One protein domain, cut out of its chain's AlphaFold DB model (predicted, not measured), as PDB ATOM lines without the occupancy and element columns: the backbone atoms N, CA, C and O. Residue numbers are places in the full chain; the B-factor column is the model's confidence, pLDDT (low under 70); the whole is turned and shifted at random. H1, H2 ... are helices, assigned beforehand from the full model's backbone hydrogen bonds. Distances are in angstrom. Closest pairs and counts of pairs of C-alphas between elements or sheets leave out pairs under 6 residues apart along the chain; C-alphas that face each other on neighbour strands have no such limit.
ATOM      1  N   GLU A  68     -42.026 -46.937  17.869       87.69
ATOM      2  CA  GLU A  68     -41.398 -47.380  16.608       87.69
ATOM      3  C   GLU A  68     -42.124 -46.818  15.390       87.69
ATOM      4  O   GLU A  68     -41.482 -46.378  14.435       87.69
ATOM      5  N   GLU A  69     -43.455 -46.787  15.441       89.88
ATOM      6  CA  GLU A  69     -44.271 -46.226  14.371       89.88
ATOM      7  C   GLU A  69     -44.082 -44.710  14.289       89.88
ATOM      8  O   GLU A  69     -43.854 -44.184  13.199       89.88
ATOM      9  N   ALA A  70     -44.073 -44.019  15.437       92.38
ATOM     10  CA  ALA A  70     -43.802 -42.584  15.505       92.38
ATOM     11  C   ALA A  70     -42.455 -42.228  14.854       92.38
ATOM     12  O   ALA A  70     -42.385 -41.330  14.014       92.38
ATOM     13  N   LEU A  71     -41.393 -42.968  15.192       90.56
ATOM     14  CA  LEU A  71     -40.057 -42.739  14.644       90.56
ATOM     15  C   LEU A  71     -39.993 -43.072  13.148       90.56
ATOM     16  O   LEU A  71     -39.442 -42.298  12.370       90.56
ATOM     17  N   THR A  72     -40.604 -44.179  12.728       90.25
ATOM     18  CA  THR A  72     -40.652 -44.582  11.314       90.25
ATOM     19  C   THR A  72     -41.377 -43.543  10.459       90.25
ATOM     20  O   THR A  72     -40.863 -43.150   9.408       90.25
ATOM     21  N   LYS A  73     -42.537 -43.053  10.912       90.00
ATOM     22  CA  LYS A  73     -43.296 -42.004  10.217       90.00
ATOM     23  C   LYS A  73     -42.519 -40.687  10.158       90.00
ATOM     24  O   LYS A  73     -42.445 -40.088   9.087       90.00
ATOM     25  N   ALA A  74     -41.886 -40.271  11.259       91.44
ATOM     26  CA  ALA A  74     -41.067 -39.059  11.291       91.44
ATOM     27  C   ALA A  74     -39.903 -39.127  10.290       91.44
ATOM     28  O   ALA A  74     -39.724 -38.221   9.482       91.44
ATOM     29  N   LEU A  75     -39.164 -40.237  10.261       88.38
ATOM     30  CA  LEU A  75     -38.055 -40.427   9.321       88.38
ATOM     31  C   LEU A  75     -38.517 -40.472   7.865       88.38
ATOM     32  O   LEU A  75     -37.863 -39.902   6.996       88.38
ATOM     33  N   SER A  76     -39.650 -41.130   7.606       89.06
ATOM     34  CA  SER A  76     -40.221 -41.243   6.259       89.06
ATOM     35  C   SER A  76     -40.686 -39.895   5.705       89.06
ATOM     36  O   SER A  76     -40.790 -39.740   4.493       89.06
ATOM     37  N   SER A  77     -40.947 -38.916   6.575       90.44
ATOM     38  CA  SER A  77     -41.324 -37.563   6.161       90.44
ATOM     39  C   SER A  77     -40.155 -36.722   5.644       90.44
ATOM     40  O   SER A  77     -40.384 -35.710   4.990       90.44
ATOM     41  N   GLY A  78     -38.912 -37.112   5.948       86.12
ATOM     42  CA  GLY A  78     -37.720 -36.311   5.660       86.12
ATOM     43  C   GLY A  78     -37.553 -35.070   6.549       86.12
ATOM     44  O   GLY A  78     -36.511 -34.418   6.479       86.12
ATOM     45  N   ASP A  79     -38.524 -34.757   7.412       89.94
ATOM     46  CA  ASP A  79     -38.430 -33.680   8.397       89.94
ATOM     47  C   ASP A  79     -37.475 -34.100   9.528       89.94
ATOM     48  O   ASP A  79     -37.791 -34.921  10.398       89.94
ATOM     49  N   THR A  80     -36.264 -33.547   9.480       87.50
ATOM     50  CA  THR A  80     -35.200 -33.873  10.436       87.50
ATOM     51  C   THR A  80     -35.521 -33.349  11.834       87.50
ATOM     52  O   THR A  80     -35.209 -34.031  12.812       87.50
ATOM     53  N   ASP A  81     -36.205 -32.208  11.949       90.62
ATOM     54  CA  ASP A  81     -36.610 -31.646  13.241       90.62
ATOM     55  C   ASP A  81     -37.662 -32.532  13.904       90.62
ATOM     56  O   ASP A  81     -37.624 -32.775  15.113       90.62
ATOM     57  N   LEU A  82     -38.585 -33.073  13.110       91.81
ATOM     58  CA  LEU A  82     -39.601 -34.002  13.585       91.81
ATOM     59  C   LEU A  82     -39.002 -35.356  13.986       91.81
ATOM     60  O   LEU A  82     -39.374 -35.909  15.022       91.81
ATOM     61  N   ALA A  83     -38.036 -35.872  13.223       89.81
ATOM     62  CA  ALA A  83     -37.298 -37.076  13.599       89.81
ATOM     63  C   ALA A  83     -36.508 -36.871  14.905       89.81
ATOM     64  O   ALA A  83     -36.582 -37.707  15.811       89.81
ATOM     65  N   LEU A  84     -35.809 -35.740  15.038       88.06
ATOM     66  CA  LEU A  84     -35.064 -35.392  16.248       88.06
ATOM     67  C   LEU A  84     -35.996 -35.220  17.452       88.06
ATOM     68  O   LEU A  84     -35.701 -35.720  18.537       88.06
ATOM     69  N   PHE A  85     -37.153 -34.584  17.257       91.38
ATOM     70  CA  PHE A  85     -38.194 -34.463  18.274       91.38
ATOM     71  C   PHE A  85     -38.620 -35.831  18.824       91.38
ATOM     72  O   PHE A  85     -38.653 -36.020  20.045       91.38
ATOM     73  N   VAL A  86     -38.889 -36.805  17.948       92.31
ATOM     74  CA  VAL A  86     -39.269 -38.163  18.367       92.31
ATOM     75  C   VAL A  86     -38.137 -38.847  19.129       92.31
ATOM     76  O   VAL A  86     -38.376 -39.413  20.196       92.31
ATOM     77  N   LEU A  87     -36.901 -38.759  18.635       89.06
ATOM     78  CA  LEU A  87     -35.734 -39.341  19.303       89.06
ATOM     79  C   LEU A  87     -35.543 -38.780  20.718       89.06
ATOM     80  O   LEU A  87     -35.356 -39.552  21.661       89.06
ATOM     81  N   MET A  88     -35.665 -37.460  20.893       88.31
ATOM     82  CA  MET A  88     -35.575 -36.816  22.207       88.31
ATOM     83  C   MET A  88     -36.667 -37.309  23.164       88.31
ATOM     84  O   MET A  88     -36.376 -37.626  24.320       88.31
ATOM     85  N   ARG A  89     -37.913 -37.437  22.685       90.56
ATOM     86  CA  ARG A  89     -39.027 -37.958  23.493       90.56
ATOM     87  C   ARG A  89     -38.798 -39.403  23.924       90.56
ATOM     88  O   ARG A  89     -38.994 -39.718  25.097       90.56
ATOM     89  N   ILE A  90     -38.333 -40.263  23.019       88.94
ATOM     90  CA  ILE A  90     -38.017 -41.659  23.343       88.94
ATOM     91  C   ILE A  90     -36.900 -41.704  24.390       88.94
ATOM     92  O   ILE A  90     -37.106 -42.311  25.441       88.94
ATOM     93  N   LYS A  91     -35.786 -40.993  24.163       85.88
ATOM     94  CA  LYS A  91     -34.640 -40.928  25.086       85.88
ATOM     95  C   LYS A  91     -35.042 -40.479  26.493       85.88
ATOM     96  O   LYS A  91     -34.544 -41.033  27.462       85.88
ATOM     97  N   SER A  92     -35.954 -39.511  26.618       86.94
ATOM     98  CA  SER A  92     -36.439 -39.043  27.928       86.94
ATOM     99  C   SER A  92     -37.322 -40.050  28.678       86.94
ATOM    100  O   SER A  92     -37.570 -39.873  29.866       86.94
ATOM    101  N   SER A  93     -37.824 -41.080  27.991       85.56
ATOM    102  CA  SER A  93     -38.819 -42.024  28.520       85.56
ATOM    103  C   SER A  93     -38.302 -43.456  28.690       85.56
ATOM    104  O   SER A  93     -39.047 -44.311  29.160       85.56
ATOM    105  N   GLU A  94     -37.071 -43.745  28.261       82.38
ATOM    106  CA  GLU A  94     -36.496 -45.094  28.217       82.38
ATOM    107  C   GLU A  94     -35.134 -45.142  28.911       82.38
ATOM    108  O   GLU A  94     -34.447 -44.128  29.047       82.38
ATOM    109  N   SER A  95     -34.725 -46.344  29.327       86.00
ATOM    110  CA  SER A  95     -33.338 -46.574  29.726       86.00
ATOM    111  C   SER A  95     -32.409 -46.377  28.522       86.00
ATOM    112  O   SER A  95     -32.812 -46.553  27.369       86.00
ATOM    113  N   LEU A  96     -31.139 -46.043  28.773       77.44
ATOM    114  CA  LEU A  96     -30.152 -45.905  27.697       77.44
ATOM    115  C   LEU A  96     -30.050 -47.190  26.858       77.44
ATOM    116  O   LEU A  96     -29.968 -47.112  25.635       77.44
ATOM    117  N   SER A  97     -30.109 -48.360  27.501       80.31
ATOM    118  CA  SER A  97     -30.061 -49.663  26.832       80.31
ATOM    119  C   SER A  97     -31.242 -49.871  25.880       80.31
ATOM    120  O   SER A  97     -31.038 -50.245  24.726       80.31
ATOM    121  N   ASP A  98     -32.467 -49.576  26.328       79.94
ATOM    122  CA  ASP A  98     -33.673 -49.722  25.502       79.94
ATOM    123  C   ASP A  98     -33.666 -48.753  24.317       79.94
ATOM    124  O   ASP A  98     -33.965 -49.147  23.183       79.94
ATOM    125  N   TYR A  99     -33.244 -47.510  24.567       77.56
ATOM    126  CA  TYR A  99     -33.075 -46.496  23.534       77.56
ATOM    127  C   TYR A  99     -32.096 -46.974  22.455       77.56
ATOM    128  O   TYR A  99     -32.433 -46.975  21.270       77.56
ATOM    129  N   MET A 100     -30.915 -47.464  22.849       74.12
ATOM    130  CA  MET A 100     -29.893 -47.958  21.917       74.12
ATOM    131  C   MET A 100     -30.386 -49.157  21.094       74.12
ATOM    132  O   MET A 100     -30.234 -49.166  19.870       74.12
ATOM    133  N   LEU A 101     -31.047 -50.135  21.727       80.50
ATOM    134  CA  LEU A 101     -31.654 -51.275  21.024       80.50
ATOM    135  C   LEU A 101     -32.728 -50.833  20.022       80.50
ATOM    136  O   LEU A 101     -32.934 -51.478  18.991       80.50
ATOM    137  N   ARG A 102     -33.455 -49.752  20.311       80.31
ATOM    138  CA  ARG A 102     -34.429 -49.184  19.378       80.31
ATOM    139  C   ARG A 102     -33.741 -48.527  18.186       80.31
ATOM    140  O   ARG A 102     -34.138 -48.809  17.059       80.31
ATOM    141  N   LEU A 103     -32.691 -47.732  18.405       75.88
ATOM    142  CA  LEU A 103     -31.938 -47.107  17.308       75.88
ATOM    143  C   LEU A 103     -31.372 -48.149  16.334       75.88
ATOM    144  O   LEU A 103     -31.460 -47.964  15.124       75.88
ATOM    145  N   GLN A 104     -30.870 -49.277  16.842       73.38
ATOM    146  CA  GLN A 104     -30.332 -50.364  16.013       73.38
ATOM    147  C   GLN A 104     -31.381 -51.031  15.107       73.38
ATOM    148  O   GLN A 104     -31.046 -51.532  14.033       73.38
ATOM    149  N   ARG A 105     -32.654 -51.042  15.518       75.12
ATOM    150  CA  ARG A 105     -33.754 -51.625  14.731       75.12
ATOM    151  C   ARG A 105     -34.175 -50.741  13.561       75.12
ATOM    152  O   ARG A 105     -34.748 -51.240  12.592       75.12
ATOM    153  N   VAL A 106     -33.872 -49.449  13.620       67.81
ATOM    154  CA  VAL A 106     -34.252 -48.506  12.574       67.81
ATOM    155  C   VAL A 106     -33.172 -48.456  11.497       67.81
ATOM    156  O   VAL A 106     -32.097 -47.890  11.668       67.81
ATOM    157  N   LYS A 107     -33.478 -49.025  10.329       62.06
ATOM    158  CA  LYS A 107     -32.605 -48.994   9.146       62.06
ATOM    159  C   LYS A 107     -32.742 -47.667   8.382       62.06
ATOM    160  O   LYS A 107     -33.171 -47.677   7.232       62.06
ATOM    161  N   SER A 108     -32.417 -46.522   8.989       58.78
ATOM    162  CA  SER A 108     -32.473 -45.218   8.298       58.78
ATOM    163  C   SER A 108     -31.153 -44.436   8.370       58.78
ATOM    164  O   SER A 108     -30.403 -44.507   9.344       58.78
ATOM    165  N   LEU A 109     -30.851 -43.703   7.294       52.91
ATOM    166  CA  LEU A 109     -29.612 -42.934   7.116       52.91
ATOM    167  C   LEU A 109     -29.428 -41.795   8.148       52.91
ATOM    168  O   LEU A 109     -28.311 -41.658   8.649       52.91
ATOM    169  N   PRO A 110     -30.472 -41.038   8.554       58.31
ATOM    170  CA  PRO A 110     -30.334 -40.001   9.583       58.31
ATOM    171  C   PRO A 110     -29.925 -40.551  10.958       58.31
ATOM    172  O   PRO A 110     -29.196 -39.894  11.697       58.31
ATOM    173  N   LEU A 111     -30.327 -41.782  11.300       55.81
ATOM    174  CA  LEU A 111     -29.919 -42.418  12.556       55.81
ATOM    175  C   LEU A 111     -28.458 -42.859  12.567       55.81
ATOM    176  O   LEU A 111     -27.826 -42.790  13.619       55.81
ATOM    177  N   LYS A 112     -27.904 -43.270  11.419       56.34
ATOM    178  CA  LYS A 112     -26.465 -43.562  11.321       56.34
ATOM    179  C   LYS A 112     -25.629 -42.333  11.669       56.34
ATOM    180  O   LYS A 112     -24.659 -42.470  12.402       56.34
ATOM    181  N   LEU A 113     -26.044 -41.150  11.209       56.28
ATOM    182  CA  LEU A 113     -25.376 -39.889  11.543       56.28
ATOM    183  C   LEU A 113     -25.467 -39.574  13.043       56.28
ATOM    184  O   LEU A 113     -24.471 -39.175  13.638       56.28
ATOM    185  N   HIS A 114     -26.626 -39.792  13.673       57.06
ATOM    186  CA  HIS A 114     -26.781 -39.557  15.113       57.06
ATOM    187  C   HIS A 114     -25.943 -40.521  15.966       57.06
ATOM    188  O   HIS A 114     -25.282 -40.070  16.896       57.06
ATOM    189  N   LEU A 115     -25.925 -41.818  15.630       58.16
ATOM    190  CA  LEU A 115     -25.107 -42.819  16.326       58.16
ATOM    191  C   LEU A 115     -23.609 -42.503  16.207       58.16
ATOM    192  O   LEU A 115     -22.906 -42.487  17.213       58.16
ATOM    193  N   GLN A 116     -23.153 -42.144  15.003       55.53
ATOM    194  CA  GLN A 116     -21.770 -41.721  14.778       55.53
ATOM    195  C   GLN A 116     -21.421 -40.458  15.573       55.53
ATOM    196  O   GLN A 116     -20.352 -40.392  16.162       55.53
ATOM    197  N   ALA A 117     -22.320 -39.471  15.640       54.28
ATOM    198  CA  ALA A 117     -22.092 -38.248  16.408       54.28
ATOM    199  C   ALA A 117     -22.044 -38.489  17.928       54.28
ATOM    200  O   ALA A 117     -21.331 -37.782  18.637       54.28
ATOM    201  N   THR A 118     -22.775 -39.482  18.448       54.03
ATOM    202  CA  THR A 118     -22.703 -39.853  19.871       54.03
ATOM    203  C   THR A 118     -21.435 -40.619  20.236       54.03
ATOM    204  O   THR A 118     -20.958 -40.450  21.356       54.03
ATOM    205  N   ASP A 119     -20.845 -41.374  19.303       49.62
ATOM    206  CA  ASP A 119     -19.551 -42.040  19.515       49.62
ATOM    207  C   ASP A 119     -18.397 -41.026  19.689       49.62
ATOM    208  O   ASP A 119     -17.388 -41.340  20.315       49.62
ATOM    209  N   PHE A 120     -18.562 -39.781  19.218       46.16
ATOM    210  CA  PHE A 120     -17.587 -38.696  19.409       46.16
ATOM    211  C   PHE A 120     -17.687 -37.961  20.757       46.16
ATOM    212  O   PHE A 120     -16.794 -37.184  21.076       46.16
ATOM    213  N   ASN A 121     -18.728 -38.195  21.564       44.16
ATOM    214  CA  ASN A 121     -18.928 -37.503  22.850       44.16
ATOM    215  C   ASN A 121     -18.521 -38.340  24.083       44.16
ATOM    216  O   ASN A 121     -18.874 -37.988  25.206       44.16
ATOM    217  N   PHE A 122     -17.781 -39.436  23.882       39.47
ATOM    218  CA  PHE A 122     -17.200 -40.267  24.949       39.47
ATOM    219  C   PHE A 122     -15.660 -40.328  24.898       39.47
ATOM    220  O   PHE A 122     -15.072 -41.326  25.315       39.47
ATOM    221  N   ALA A 123     -15.008 -39.272  24.400       37.81
ATOM    222  CA  ALA A 123     -13.560 -39.076  24.495       37.81
ATOM    223  C   ALA A 123     -13.230 -37.891  25.410       37.81
ATOM    224  O   ALA A 123     -13.925 -36.857  25.293       37.81
TER     225      ALA A 123
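Overview. This is residues 68 to 123 of the 123 residues of the protein "Hypothetical protein" of Rotaria socialis (UniProt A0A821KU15). A helical hairpin, H1 and H2 side by side, has H3 and then H4 loosely placed beside it, and H4's residues 116 to 119 stick out with the tail to residue 123. The 56 printed residues hold four named helices, H1 to H4 in order, and no named strand: all helix. The whole is compact, radius of gyration of the C-alphas 10.9 A, with an elongated outline of 33 by 21 by 18 A.

Arrangement. H2, residues 80 to 93, touches H1, residues 68 to 76, closest C-alphas Ala 83 and Ala 74, 4.8 A; this hairpin has a shallow tilt of 18 degrees, opposite ways. H3, residues 96 to 105, is close but not clearly touching H2, closest C-alphas Tyr 99 and Lys 91, 6.0 A, at a steep tilt of 40 degrees. H4, residues 109 to 119, is close but not clearly touching H3, closest C-alphas Leu 111 and Leu 103, 7.0 A, at a shallow tilt of 34 degrees, only just short of steep. Every O i to N i+4 pair is within hydrogen-bond range in H1, H2 and H4; in H3, 5 of 6.

Along the chain. H2 measures 20.2 A from C-alpha 80 at (-35.200, -33.873, 10.436); H4 measures 16.0 A, to C-alpha 119 at (-19.551, -42.040, 19.515).

Size, cuts and confidence. The printed part has no cut, its three links are tight, and residues 106 to 123 are under pLDDT 70.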